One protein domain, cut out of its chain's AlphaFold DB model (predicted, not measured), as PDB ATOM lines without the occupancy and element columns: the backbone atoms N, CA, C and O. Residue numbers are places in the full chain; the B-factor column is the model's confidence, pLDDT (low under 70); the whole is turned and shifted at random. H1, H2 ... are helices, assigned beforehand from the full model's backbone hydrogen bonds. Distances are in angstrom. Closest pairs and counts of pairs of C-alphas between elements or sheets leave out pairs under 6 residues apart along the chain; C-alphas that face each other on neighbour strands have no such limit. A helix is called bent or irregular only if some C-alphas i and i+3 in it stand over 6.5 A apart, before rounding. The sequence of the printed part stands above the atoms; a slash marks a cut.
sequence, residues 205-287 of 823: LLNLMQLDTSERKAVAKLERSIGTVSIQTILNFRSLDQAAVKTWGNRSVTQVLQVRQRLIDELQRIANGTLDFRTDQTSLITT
ATOM      1  N   LEU A 205       2.468 -40.441  12.524       76.25
ATOM      2  CA  LEU A 205       3.225 -41.681  12.682       76.25
ATOM      3  C   LEU A 205       4.012 -42.050  11.423       76.25
ATOM      4  O   LEU A 205       3.634 -41.722  10.302       76.25
ATOM      5  N   LEU A 206       5.097 -42.800  11.619       80.75
ATOM      6  CA  LEU A 206       5.872 -43.410  10.543       80.75
ATOM      7  C   LEU A 206       5.103 -44.602   9.953       80.75
ATOM      8  O   LEU A 206       4.928 -45.623  10.620       80.75
ATOM      9  N   ASN A 207       4.696 -44.508   8.688       79.00
ATOM     10  CA  ASN A 207       4.040 -45.592   7.965       79.00
ATOM     11  C   ASN A 207       5.067 -46.679   7.602       79.00
ATOM     12  O   ASN A 207       5.678 -46.655   6.530       79.00
ATOM     13  N   LEU A 208       5.254 -47.654   8.499       74.00
ATOM     14  CA  LEU A 208       6.227 -48.751   8.363       74.00
ATOM     15  C   LEU A 208       6.071 -49.585   7.075       74.00
ATOM     16  O   LEU A 208       6.981 -50.337   6.725       74.00
ATOM     17  N   MET A 209       4.948 -49.447   6.366       67.38
ATOM     18  CA  MET A 209       4.679 -50.147   5.110       67.38
ATOM     19  C   MET A 209       5.402 -49.541   3.909       67.38
ATOM     20  O   MET A 209       5.767 -50.281   3.002       67.38
ATOM     21  N   GLN A 210       5.693 -48.237   3.937       80.38
ATOM     22  CA  GLN A 210       6.460 -47.557   2.885       80.38
ATOM     23  C   GLN A 210       7.982 -47.697   3.065       80.38
ATOM     24  O   GLN A 210       8.762 -47.033   2.379       80.38
ATOM     25  N   LEU A 211       8.418 -48.558   3.989       80.44
ATOM     26  CA  LEU A 211       9.822 -48.874   4.233       80.44
ATOM     27  C   LEU A 211      10.215 -50.210   3.592       80.44
ATOM     28  O   LEU A 211       9.527 -51.227   3.749       80.44
ATOM     29  N   ASP A 212      11.371 -50.245   2.936       77.88
ATOM     30  CA  ASP A 212      11.945 -51.475   2.397       77.88
ATOM     31  C   ASP A 212      12.438 -52.429   3.510       77.88
ATOM     32  O   ASP A 212      12.505 -52.103   4.702       77.88
ATOM     33  N   THR A 213      12.758 -53.667   3.131       71.44
ATOM     34  CA  THR A 213      13.138 -54.740   4.067       71.44
ATOM     35  C   THR A 213      14.470 -54.482   4.787       71.44
ATOM     36  O   THR A 213      14.751 -55.114   5.808       71.44
ATOM     37  N   SER A 214      15.308 -53.577   4.285       76.88
ATOM     38  CA  SER A 214      16.533 -53.092   4.928       76.88
ATOM     39  C   SER A 214      16.303 -51.815   5.751       76.88
ATOM     40  O   SER A 214      16.821 -51.744   6.871       76.88
ATOM     41  N   GLU A 215      15.442 -50.896   5.308       81.38
ATOM     42  CA  GLU A 215      15.027 -49.708   6.064       81.38
ATOM     43  C   GLU A 215      14.284 -50.113   7.346       81.38
ATOM     44  O   GLU A 215      14.667 -49.687   8.438       81.38
ATOM     45  N   ARG A 216      13.304 -51.031   7.264       78.25
ATOM     46  CA  ARG A 216      12.619 -51.602   8.446       78.25
ATOM     47  C   ARG A 216      13.603 -52.238   9.426       78.25
ATOM     48  O   ARG A 216      13.478 -52.060  10.637       78.25
ATOM     49  N   LYS A 217      14.627 -52.944   8.926       76.50
ATOM     50  CA  LYS A 217      15.685 -53.541   9.767       76.50
ATOM     51  C   LYS A 217      16.607 -52.491  10.394       76.50
ATOM     52  O   LYS A 217      17.173 -52.766  11.450       76.50
ATOM     53  N   ALA A 218      16.756 -51.314   9.788       80.94
ATOM     54  CA  ALA A 218      17.501 -50.190  10.349       80.94
ATOM     55  C   ALA A 218      16.686 -49.442  11.421       80.94
ATOM     56  O   ALA A 218      17.190 -49.233  12.524       80.94
ATOM     57  N   VAL A 219      15.408 -49.138  11.161       80.38
ATOM     58  CA  VAL A 219      14.496 -48.494  12.128       80.38
ATOM     59  C   VAL A 219      14.267 -49.386  13.355       80.38
ATOM     60  O   VAL A 219      14.495 -48.947  14.479       80.38
ATOM     61  N   ALA A 220      13.983 -50.680  13.174       75.44
ATOM     62  CA  ALA A 220      13.843 -51.622  14.292       75.44
ATOM     63  C   ALA A 220      15.167 -51.897  15.046       75.44
ATOM     64  O   ALA A 220      15.166 -52.540  16.098       75.44
ATOM     65  N   LYS A 221      16.317 -51.454  14.514       77.38
ATOM     66  CA  LYS A 221      17.615 -51.461  15.211       77.38
ATOM     67  C   LYS A 221      17.847 -50.158  15.982       77.38
ATOM     68  O   LYS A 221      18.424 -50.217  17.070       77.38
ATOM     69  N   LEU A 222      17.368 -49.023  15.461       78.44
ATOM     70  CA  LEU A 222      17.275 -47.754  16.188       78.44
ATOM     71  C   LEU A 222      16.452 -47.952  17.460       78.44
ATOM     72  O   LEU A 222      16.962 -47.735  18.553       78.44
ATOM     73  N   GLU A 223      15.255 -48.512  17.322       75.62
ATOM     74  CA  GLU A 223      14.319 -48.767  18.419       75.62
ATOM     75  C   GLU A 223      14.928 -49.592  19.563       75.62
ATOM     76  O   GLU A 223      14.917 -49.181  20.722       75.62
ATOM     77  N   ARG A 224      15.608 -50.699  19.244       72.50
ATOM     78  CA  ARG A 224      16.330 -51.514  20.245       72.50
ATOM     79  C   ARG A 224      17.526 -50.813  20.899       72.50
ATOM     80  O   ARG A 224      18.053 -51.336  21.877       72.50
ATOM     81  N   SER A 225      17.991 -49.693  20.347       69.19
ATOM     82  CA  SER A 225      19.166 -48.957  20.834       69.19
ATOM     83  C   SER A 225      18.810 -47.722  21.672       69.19
ATOM     84  O   SER A 225      19.629 -47.318  22.492       69.19
ATOM     85  N   ILE A 226      17.628 -47.120  21.472       67.81
ATOM     86  CA  ILE A 226      17.205 -45.879  22.160       67.81
ATOM     87  C   ILE A 226      15.764 -45.893  22.705       67.81
ATOM     88  O   ILE A 226      15.336 -44.904  23.295       67.81
ATOM     89  N   GLY A 227      15.019 -46.991  22.553       65.56
ATOM     90  CA  GLY A 227      13.594 -47.053  22.891       65.56
ATOM     91  C   GLY A 227      12.711 -46.518  21.761       65.56
ATOM     92  O   GLY A 227      13.086 -46.578  20.592       65.56
ATOM     93  N   THR A 228      11.527 -46.013  22.105       64.62
ATOM     94  CA  THR A 228      10.468 -45.641  21.153       64.62
ATOM     95  C   THR A 228      10.947 -44.673  20.064       64.62
ATOM     96  O   THR A 228      11.449 -43.584  20.349       64.62
ATOM     97  N   VAL A 229      10.748 -45.044  18.796       69.12
ATOM     98  CA  VAL A 229      11.128 -44.222  17.636       69.12
ATOM     99  C   VAL A 229       9.910 -43.476  17.102       69.12
ATOM    100  O   VAL A 229       9.006 -44.085  16.539       69.12
ATOM    101  N   SER A 230       9.900 -42.149  17.234       75.69
ATOM    102  CA  SER A 230       8.971 -41.274  16.511       75.69
ATOM    103  C   SER A 230       9.621 -40.712  15.241       75.69
ATOM    104  O   SER A 230      10.836 -40.821  15.048       75.69
ATOM    105  N   ILE A 231       8.831 -40.039  14.395       80.81
ATOM    106  CA  ILE A 231       9.356 -39.231  13.280       80.81
ATOM    107  C   ILE A 231      10.412 -38.245  13.802       80.81
ATOM    108  O   ILE A 231      11.512 -38.174  13.258       80.81
ATOM    109  N   GLN A 232      10.131 -37.565  14.919       76.38
ATOM    110  CA  GLN A 232      11.052 -36.611  15.535       76.38
ATOM    111  C   GLN A 232      12.348 -37.272  16.042       76.38
ATOM    112  O   GLN A 232      13.417 -36.664  15.964       76.38
ATOM    113  N   THR A 233      12.305 -38.533  16.484       75.69
ATOM    114  CA  THR A 233      13.512 -39.318  16.806       75.69
ATOM    115  C   THR A 233      14.385 -39.554  15.564       75.69
ATOM    116  O   THR A 233      15.608 -39.447  15.645       75.69
ATOM    117  N   ILE A 234      13.784 -39.824  14.399       82.75
ATOM    118  CA  ILE A 234      14.517 -40.041  13.137       82.75
ATOM    119  C   ILE A 234      15.038 -38.714  12.560       82.75
ATOM    120  O   ILE A 234      16.192 -38.642  12.139       82.75
ATOM    121  N   LEU A 235      14.241 -37.639  12.589       80.69
ATOM    122  CA  LEU A 235      14.658 -36.302  12.142       80.69
ATOM    123  C   LEU A 235      15.860 -35.763  12.929       80.69
ATOM    124  O   LEU A 235      16.721 -35.091  12.354       80.69
ATOM    125  N   ASN A 236      15.963 -36.100  14.216       74.25
ATOM    126  CA  ASN A 236      17.078 -35.689  15.067       74.25
ATOM    127  C   ASN A 236      18.318 -36.596  14.989       74.25
ATOM    128  O   ASN A 236      19.356 -36.196  15.507       74.25
ATOM    129  N   PHE A 237      18.259 -37.756  14.323       74.56
ATOM    130  CA  PHE A 237      19.388 -38.691  14.219       74.56
ATOM    131  C   PHE A 237      20.564 -38.098  13.419       74.56
ATOM    132  O   PHE A 237      20.448 -37.817  12.220       74.56
ATOM    133  N   ARG A 238      21.720 -37.929  14.070       65.50
ATOM    134  CA  ARG A 238      22.957 -37.379  13.492       65.50
ATOM    135  C   ARG A 238      24.027 -38.460  13.362       65.50
ATOM    136  O   ARG A 238      24.179 -39.346  14.197       65.50
ATOM    137  N   SER A 239      24.889 -38.314  12.356       56.22
ATOM    138  CA  SER A 239      26.076 -39.166  12.148       56.22
ATOM    139  C   SER A 239      27.105 -39.125  13.295       56.22
ATOM    140  O   SER A 239      28.052 -39.914  13.303       56.22
ATOM    141  N   LEU A 240      26.926 -38.218  14.261       47.84
ATOM    142  CA  LEU A 240      27.788 -38.001  15.425       47.84
ATOM    143  C   LEU A 240      27.212 -38.549  16.747       47.84
ATOM    144  O   LEU A 240      27.919 -38.510  17.751       47.84
ATOM    145  N   ASP A 241      26.022 -39.168  16.757       52.34
ATOM    146  CA  ASP A 241      25.386 -39.757  17.962       52.34
ATOM    147  C   ASP A 241      26.035 -41.097  18.405       52.34
ATOM    148  O   ASP A 241      25.425 -42.014  18.963       52.34
ATOM    149  N   GLN A 242      27.341 -41.215  18.167       51.38
ATOM    150  CA  GLN A 242      28.170 -42.417  18.260       51.38
ATOM    151  C   GLN A 242      28.394 -42.912  19.702       51.38
ATOM    152  O   GLN A 242      29.079 -43.913  19.917       51.38
ATOM    153  N   ALA A 243      27.831 -42.240  20.708       50.44
ATOM    154  CA  ALA A 243      27.849 -42.707  22.090       50.44
ATOM    155  C   ALA A 243      26.978 -43.963  22.274       50.44
ATOM    156  O   ALA A 243      27.463 -44.951  22.826       50.44
ATOM    157  N   ALA A 244      25.742 -43.947  21.761       48.69
ATOM    158  CA  ALA A 244      24.795 -45.067  21.837       48.69
ATOM    159  C   ALA A 244      24.907 -46.028  20.636       48.69
ATOM    160  O   ALA A 244      24.732 -47.235  20.769       48.69
ATOM    161  N   VAL A 245      25.259 -45.504  19.458       57.72
ATOM    162  CA  VAL A 245      25.202 -46.212  18.157       57.72
ATOM    163  C   VAL A 245      26.485 -47.028  17.859       57.72
ATOM    164  O   VAL A 245      26.661 -47.607  16.789       57.72
ATOM    165  N   LYS A 246      27.398 -47.125  18.834       55.38
ATOM    166  CA  LYS A 246      28.807 -47.569  18.717       55.38
ATOM    167  C   LYS A 246      29.065 -48.969  18.135       55.38
ATOM    168  O   LYS A 246      30.197 -49.271  17.773       55.38
ATOM    169  N   THR A 247      28.049 -49.825  18.067       60.06
ATOM    170  CA  THR A 247      28.115 -51.214  17.566       60.06
ATOM    171  C   THR A 247      27.485 -51.393  16.178       60.06
ATOM    172  O   THR A 247      27.284 -52.516  15.711       60.06
ATOM    173  N   TRP A 248      27.118 -50.306  15.499       70.62
ATOM    174  CA  TRP A 248      26.472 -50.364  14.192       70.62
ATOM    175  C   TRP A 248      27.475 -50.265  13.039       70.62
ATOM    176  O   TRP A 248      28.256 -49.325  12.962       70.62
ATOM    177  N   GLY A 249      27.386 -51.190  12.079       68.75
ATOM    178  CA  GLY A 249      28.060 -51.037  10.789       68.75
ATOM    179  C   GLY A 249      27.400 -49.956   9.923       68.75
ATOM    180  O   GLY A 249      26.175 -49.805   9.942       68.75
ATOM    181  N   ASN A 250      28.215 -49.253   9.127       73.19
ATOM    182  CA  ASN A 250      27.837 -48.070   8.339       73.19
ATOM    183  C   ASN A 250      26.509 -48.219   7.578       73.19
ATOM    184  O   ASN A 250      25.690 -47.308   7.616       73.19
ATOM    185  N   ARG A 251      26.243 -49.386   6.967       74.75
ATOM    186  CA  ARG A 251      25.009 -49.652   6.204       74.75
ATOM    187  C   ARG A 251      23.724 -49.418   7.014       74.75
ATOM    188  O   ARG A 251      22.757 -48.923   6.452       74.75
ATOM    189  N   SER A 252      23.706 -49.715   8.320       77.06
ATOM    190  CA  SER A 252      22.551 -49.400   9.183       77.06
ATOM    191  C   SER A 252      22.383 -47.891   9.398       77.06
ATOM    192  O   SER A 252      21.260 -47.404   9.421       77.06
ATOM    193  N   VAL A 253      23.490 -47.156   9.541       79.31
ATOM    194  CA  VAL A 253      23.488 -45.698   9.749       79.31
ATOM    195  C   VAL A 253      23.042 -44.982   8.472       79.31
ATOM    196  O   VAL A 253      22.166 -44.126   8.532       79.31
ATOM    197  N   THR A 254      23.565 -45.386   7.308       82.44
ATOM    198  CA  THR A 254      23.135 -44.883   5.993       82.44
ATOM    199  C   THR A 254      21.636 -45.078   5.778       82.44
ATOM    200  O   THR A 254      20.969 -44.153   5.337       82.44
ATOM    201  N   GLN A 255      21.087 -46.236   6.148       84.31
ATOM    202  CA  GLN A 255      19.664 -46.535   5.961       84.31
ATOM    203  C   GLN A 255      18.744 -45.704   6.868       84.31
ATOM    204  O   GLN A 255      17.740 -45.193   6.383       84.31
ATOM    205  N   VAL A 256      19.101 -45.462   8.138       83.69
ATOM    206  CA  VAL A 256      18.343 -44.501   8.973       83.69
ATOM    207  C   VAL A 256      18.421 -43.085   8.386       83.69
ATOM    208  O   VAL A 256      17.418 -42.376   8.375       83.69
ATOM    209  N   LEU A 257      19.570 -42.680   7.832       82.19
ATOM    210  CA  LEU A 257      19.716 -41.384   7.158       82.19
ATOM    211  C   LEU A 257      18.921 -41.292   5.837       82.19
ATOM    212  O   LEU A 257      18.460 -40.206   5.495       82.19
ATOM    213  N   GLN A 258      18.703 -42.403   5.127       86.44
ATOM    214  CA  GLN A 258      17.832 -42.455   3.944       86.44
ATOM    215  C   GLN A 258      16.353 -42.288   4.326       86.44
ATOM    216  O   GLN A 258      15.680 -41.432   3.755       86.44
ATOM    217  N   VAL A 259      15.872 -42.998   5.357       85.69
ATOM    218  CA  VAL A 259      14.513 -42.798   5.904       85.69
ATOM    219  C   VAL A 259      14.328 -41.363   6.411       85.69
ATOM    220  O   VAL A 259      13.305 -40.737   6.145       85.69
ATOM    221  N   ARG A 260      15.344 -40.804   7.081       87.50
ATOM    222  CA  ARG A 260      15.366 -39.405   7.530       87.50
ATOM    223  C   ARG A 260      15.210 -38.415   6.375       87.50
ATOM    224  O   ARG A 260      14.454 -37.462   6.524       87.50
ATOM    225  N   GLN A 261      15.887 -38.632   5.245       83.88
ATOM    226  CA  GLN A 261      15.739 -37.759   4.078       83.88
ATOM    227  C   GLN A 261      14.334 -37.869   3.471       83.88
ATOM    228  O   GLN A 261      13.697 -36.847   3.256       83.88
ATOM    229  N   ARG A 262      13.804 -39.087   3.305       90.62
ATOM    230  CA  ARG A 262      12.439 -39.297   2.790       90.62
ATOM    231  C   ARG A 262      11.371 -38.622   3.661       90.62
ATOM    232  O   ARG A 262      10.447 -38.018   3.128       90.62
ATOM    233  N   LEU A 263      11.523 -38.666   4.989       87.88
ATOM    234  CA  LEU A 263      10.657 -37.934   5.923       87.88
ATOM    235  C   LEU A 263      10.767 -36.411   5.753       87.88
ATOM    236  O   LEU A 263       9.749 -35.731   5.784       87.88
ATOM    237  N   ILE A 264      11.974 -35.873   5.549       83.69
ATOM    238  CA  ILE A 264      12.182 -34.443   5.257       83.69
ATOM    239  C   ILE A 264      11.476 -34.047   3.952       83.69
ATOM    240  O   ILE A 264      10.773 -33.037   3.921       83.69
ATOM    241  N   ASP A 265      11.626 -34.849   2.898       84.38
ATOM    242  CA  ASP A 265      11.042 -34.584   1.581       84.38
ATOM    243  C   ASP A 265       9.498 -34.630   1.630       84.38
ATOM    244  O   ASP A 265       8.826 -33.785   1.036       84.38
ATOM    245  N   GLU A 266       8.908 -35.563   2.386       88.62
ATOM    246  CA  GLU A 266       7.453 -35.623   2.581       88.62
ATOM    247  C   GLU A 266       6.912 -34.530   3.510       88.62
ATOM    248  O   GLU A 266       5.888 -33.934   3.184       88.62
ATOM    249  N   LEU A 267       7.607 -34.174   4.596       85.19
ATOM    250  CA  LEU A 267       7.213 -33.041   5.448       85.19
ATOM    251  C   LEU A 267       7.236 -31.715   4.674       85.19
ATOM    252  O   LEU A 267       6.360 -30.875   4.870       85.19
ATOM    253  N   GLN A 268       8.170 -31.545   3.729       83.94
ATOM    254  CA  GLN A 268       8.145 -30.422   2.788       83.94
ATOM    255  C   GLN A 268       6.946 -30.489   1.831       83.94
ATOM    256  O   GLN A 268       6.336 -29.456   1.555       83.94
ATOM    257  N   ARG A 269       6.569 -31.668   1.319       82.94
ATOM    258  CA  ARG A 269       5.366 -31.815   0.474       82.94
ATOM    259  C   ARG A 269       4.077 -31.502   1.242       82.94
ATOM    260  O   ARG A 269       3.225 -30.795   0.710       82.94
ATOM    261  N   ILE A 270       3.968 -31.948   2.494       83.88
ATOM    262  CA  ILE A 270       2.830 -31.666   3.385       83.88
ATOM    263  C   ILE A 270       2.747 -30.164   3.691       83.88
ATOM    264  O   ILE A 270       1.705 -29.553   3.467       83.88
ATOM    265  N   ALA A 271       3.855 -29.534   4.102       80.06
ATOM    266  CA  ALA A 271       3.900 -28.094   4.387       80.06
ATOM    267  C   ALA A 271       3.565 -27.218   3.162       80.06
ATOM    268  O   ALA A 271       2.995 -26.139   3.306       80.06
ATOM    269  N   ASN A 272       3.878 -27.694   1.951       81.75
ATOM    270  CA  ASN A 272       3.523 -27.040   0.688       81.75
ATOM    271  C   ASN A 272       2.112 -27.404   0.169       81.75
ATOM    272  O   ASN A 272       1.745 -26.975  -0.926       81.75
ATOM    273  N   GLY A 273       1.329 -28.210   0.896       78.25
ATOM    274  CA  GLY A 273      -0.015 -28.641   0.490       78.25
ATOM    275  C   GLY A 273      -0.054 -29.570  -0.732       78.25
ATOM    276  O   GLY A 273      -1.082 -29.659  -1.398       78.25
ATOM    277  N   THR A 274       1.057 -30.242  -1.062       82.75
ATOM    278  CA  THR A 274       1.197 -31.141  -2.231       82.75
ATOM    279  C   THR A 274       1.167 -32.631  -1.870       82.75
ATOM    280  O   THR A 274       1.384 -33.495  -2.725       82.75
ATOM    281  N   LEU A 275       0.907 -32.939  -0.599       81.12
ATOM    282  CA  LEU A 275       0.688 -34.276  -0.058       81.12
ATOM    283  C   LEU A 275      -0.238 -34.161   1.158       81.12
ATOM    284  O   LEU A 275       0.050 -33.381   2.063       81.12
ATOM    285  N   ASP A 276      -1.311 -34.948   1.192       80.62
ATOM    286  CA  ASP A 276      -2.142 -35.120   2.385       80.62
ATOM    287  C   ASP A 276      -1.920 -36.520   2.966       80.62
ATOM    288  O   ASP A 276      -2.446 -37.516   2.475       80.62
ATOM    289  N   PHE A 277      -1.134 -36.582   4.040       78.94
ATOM    290  CA  PHE A 277      -0.798 -37.814   4.763       78.94
ATOM    291  C   PHE A 277      -1.999 -38.478   5.465       78.94
ATOM    292  O   PHE A 277      -1.867 -39.581   5.996       78.94
ATOM    293  N   ARG A 278      -3.168 -37.820   5.488       70.00
ATOM    294  CA  ARG A 278      -4.420 -38.371   6.031       70.00
ATOM    295  C   ARG A 278      -5.236 -39.141   4.992       70.00
ATOM    296  O   ARG A 278      -6.128 -39.892   5.376       70.00
ATOM    297  N   THR A 279      -4.943 -38.969   3.700       67.00
ATOM    298  CA  THR A 279      -5.671 -39.621   2.595       67.00
ATOM    299  C   THR A 279      -4.764 -40.387   1.629       67.00
ATOM    300  O   THR A 279      -5.200 -41.389   1.060       67.00
ATOM    301  N   ASP A 280      -3.495 -39.997   1.468       72.25
ATOM    302  CA  ASP A 280      -2.537 -40.689   0.601       72.25
ATOM    303  C   ASP A 280      -1.896 -41.902   1.301       72.25
ATOM    304  O   ASP A 280      -0.929 -41.789   2.058       72.25
ATOM    305  N   GLN A 281      -2.399 -43.100   0.985       64.69
ATOM    306  CA  GLN A 281      -1.867 -44.378   1.483       64.69
ATOM    307  C   GLN A 281      -0.394 -44.634   1.096       64.69
ATOM    308  O   GLN A 281       0.253 -45.502   1.694       64.69
ATOM    309  N   THR A 282       0.148 -43.907   0.109       72.31
ATOM    310  CA  THR A 282       1.549 -44.010  -0.329       72.31
ATOM    311  C   THR A 282       2.518 -43.151   0.486       72.31
ATOM    312  O   THR A 282       3.729 -43.320   0.343       72.31
ATOM    313  N   SER A 283       2.021 -42.289   1.382       81.62
ATOM    314  CA  SER A 283       2.866 -41.483   2.269       81.62
ATOM    315  C   SER A 283       3.606 -42.341   3.301       81.62
ATOM    316  O   SER A 283       3.053 -43.267   3.904       81.62
ATOM    317  N   LEU A 284       4.873 -41.996   3.538       83.06
ATOM    318  CA  LEU A 284       5.701 -42.478   4.642       83.06
ATOM    319  C   LEU A 284       5.215 -41.960   6.012       83.06
ATOM    320  O   LEU A 284       5.683 -42.436   7.048       83.06
ATOM    321  N   ILE A 285       4.269 -41.019   6.029       83.19
ATOM    322  CA  ILE A 285       3.607 -40.481   7.219       83.19
ATOM    323  C   ILE A 285       2.128 -40.905   7.195       83.19
ATOM    324  O   ILE A 285       1.519 -41.029   6.139       83.19
ATOM    325  N   THR A 286       1.545 -41.192   8.356       75.19
ATOM    326  CA  THR A 286       0.141 -41.621   8.500       75.19
ATOM    327  C   THR A 286      -0.416 -41.160   9.851       75.19
ATOM    328  O   THR A 286       0.365 -40.778  10.722       75.19
ATOM    329  N   THR A 287      -1.734 -41.158  10.050       70.88
ATOM    330  CA  THR A 287      -2.353 -40.798  11.339       70.88
ATOM    331  C   THR A 287      -2.524 -42.001  12.269       70.88
ATOM    332  O   THR A 287      -2.445 -43.149  11.844       70.88
TER     333      THR A 287
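This is residues 205 to 287 of the 823 residues of the protein "Sigma70_r4 domain-containing protein" of Pseudomonas fluorescens HK44 (UniProt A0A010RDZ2). One long helix, H3, runs along most of the length of the domain, and two shorter helices pack on it from one side: H1 stands crosswise to it at residues 252 to 259, and the small H2 packs on it at residues 256 to 264. A loop of residues 236 to 249 swings out from H2 and returns to the first residue of H3, while residues 272 to 287 fold back from the last residue of H3, so far that residues 285 to 286 pair antiparallel with residues 205 to 206. The printed part has 83 residues with three named helices, in the order H1, H2, H3, and no named strand; the class is all helix, with under half of the residues, 39 of 83, in named elements. The whole is compact, with a radius of gyration of the C-alphas of 13.0 A, and its outline is elongated, spanning 39 by 22 by 20 A.

The longest helix is H3, residues 250 to 271, and it touches both of the other helices. H1, residues 215 to 226, touches H3 with 9 pairs of C-alphas within 8 A. The closest C-alphas of these two helices are those of Ala 218 and Ser 252, 5.2 A apart. Their lines stand about perpendicular, at 79 degrees, and their centres are 13.9 A apart. H3 touches H1 with residues 252 to 259 alone. H2, residues 231 to 235, touches H3 with 7 pairs of C-alphas within 8 A. The closest C-alphas here are those of Leu 235 and Arg 260, 5.6 A apart, and the centres of the two helices are 9.2 A apart. H3 touches H2 with residues 256 to 264 alone. H1 and H2 are near each other, with 5 pairs of C-alphas within 10 A but no pair within 8 A. Outside the helices there is one short pairing, antiparallel, between residues 205 to 206 and residues 285 to 286. In the backbones of H2 and H3 every O i to N i+4 pair is within hydrogen-bond range; in H1 it is 7 of 8.

H3 has 22 residues, Asn 250 to Ala 271, and measures 31.4 A from first to last C-alpha. It begins with C-alpha 250 at (27.837, -48.070, 8.339) and ends with C-alpha 271 at (3.900, -28.094, 4.387), x falling and y rising between these two points. H1 has 12 residues, Glu 215 to Ile 226, and measures 16.7 A; its C-alpha 215 is at (15.027, -49.708, 6.064) and its C-alpha 226 at (17.205, -45.879, 22.160), with the main change in z. H2 has 5 residues, Ile 231 to Leu 235, and measures 6.2 A. No helix is bent or irregular.

The two C-alphas farthest apart are those of Thr 247 and Gly 273, at 39.9 A. The first and last printed C-alphas, those of Leu 205 and Thr 287, are 5.8 A apart. The printed part has no cut. The link from H1 to H2 is tight, with 4 residues, and the link from H2 to H3 is long, with 14 residues, 236 to 249. The C-alphas of that long link are 9 to 20 A from the mean of the C-alphas, and those of residues 272 to 287, another stretch with no named element, are 9 to 21 A from it. The mean pLDDT of the printed part is 75.2, and 19 residues are under 70: residue 209, residues 225 to 229, residues 238 to 247, and residues 249, 279 and 281. The mean pLDDT is 83 for H3, 79 for H2 and 76 for H1.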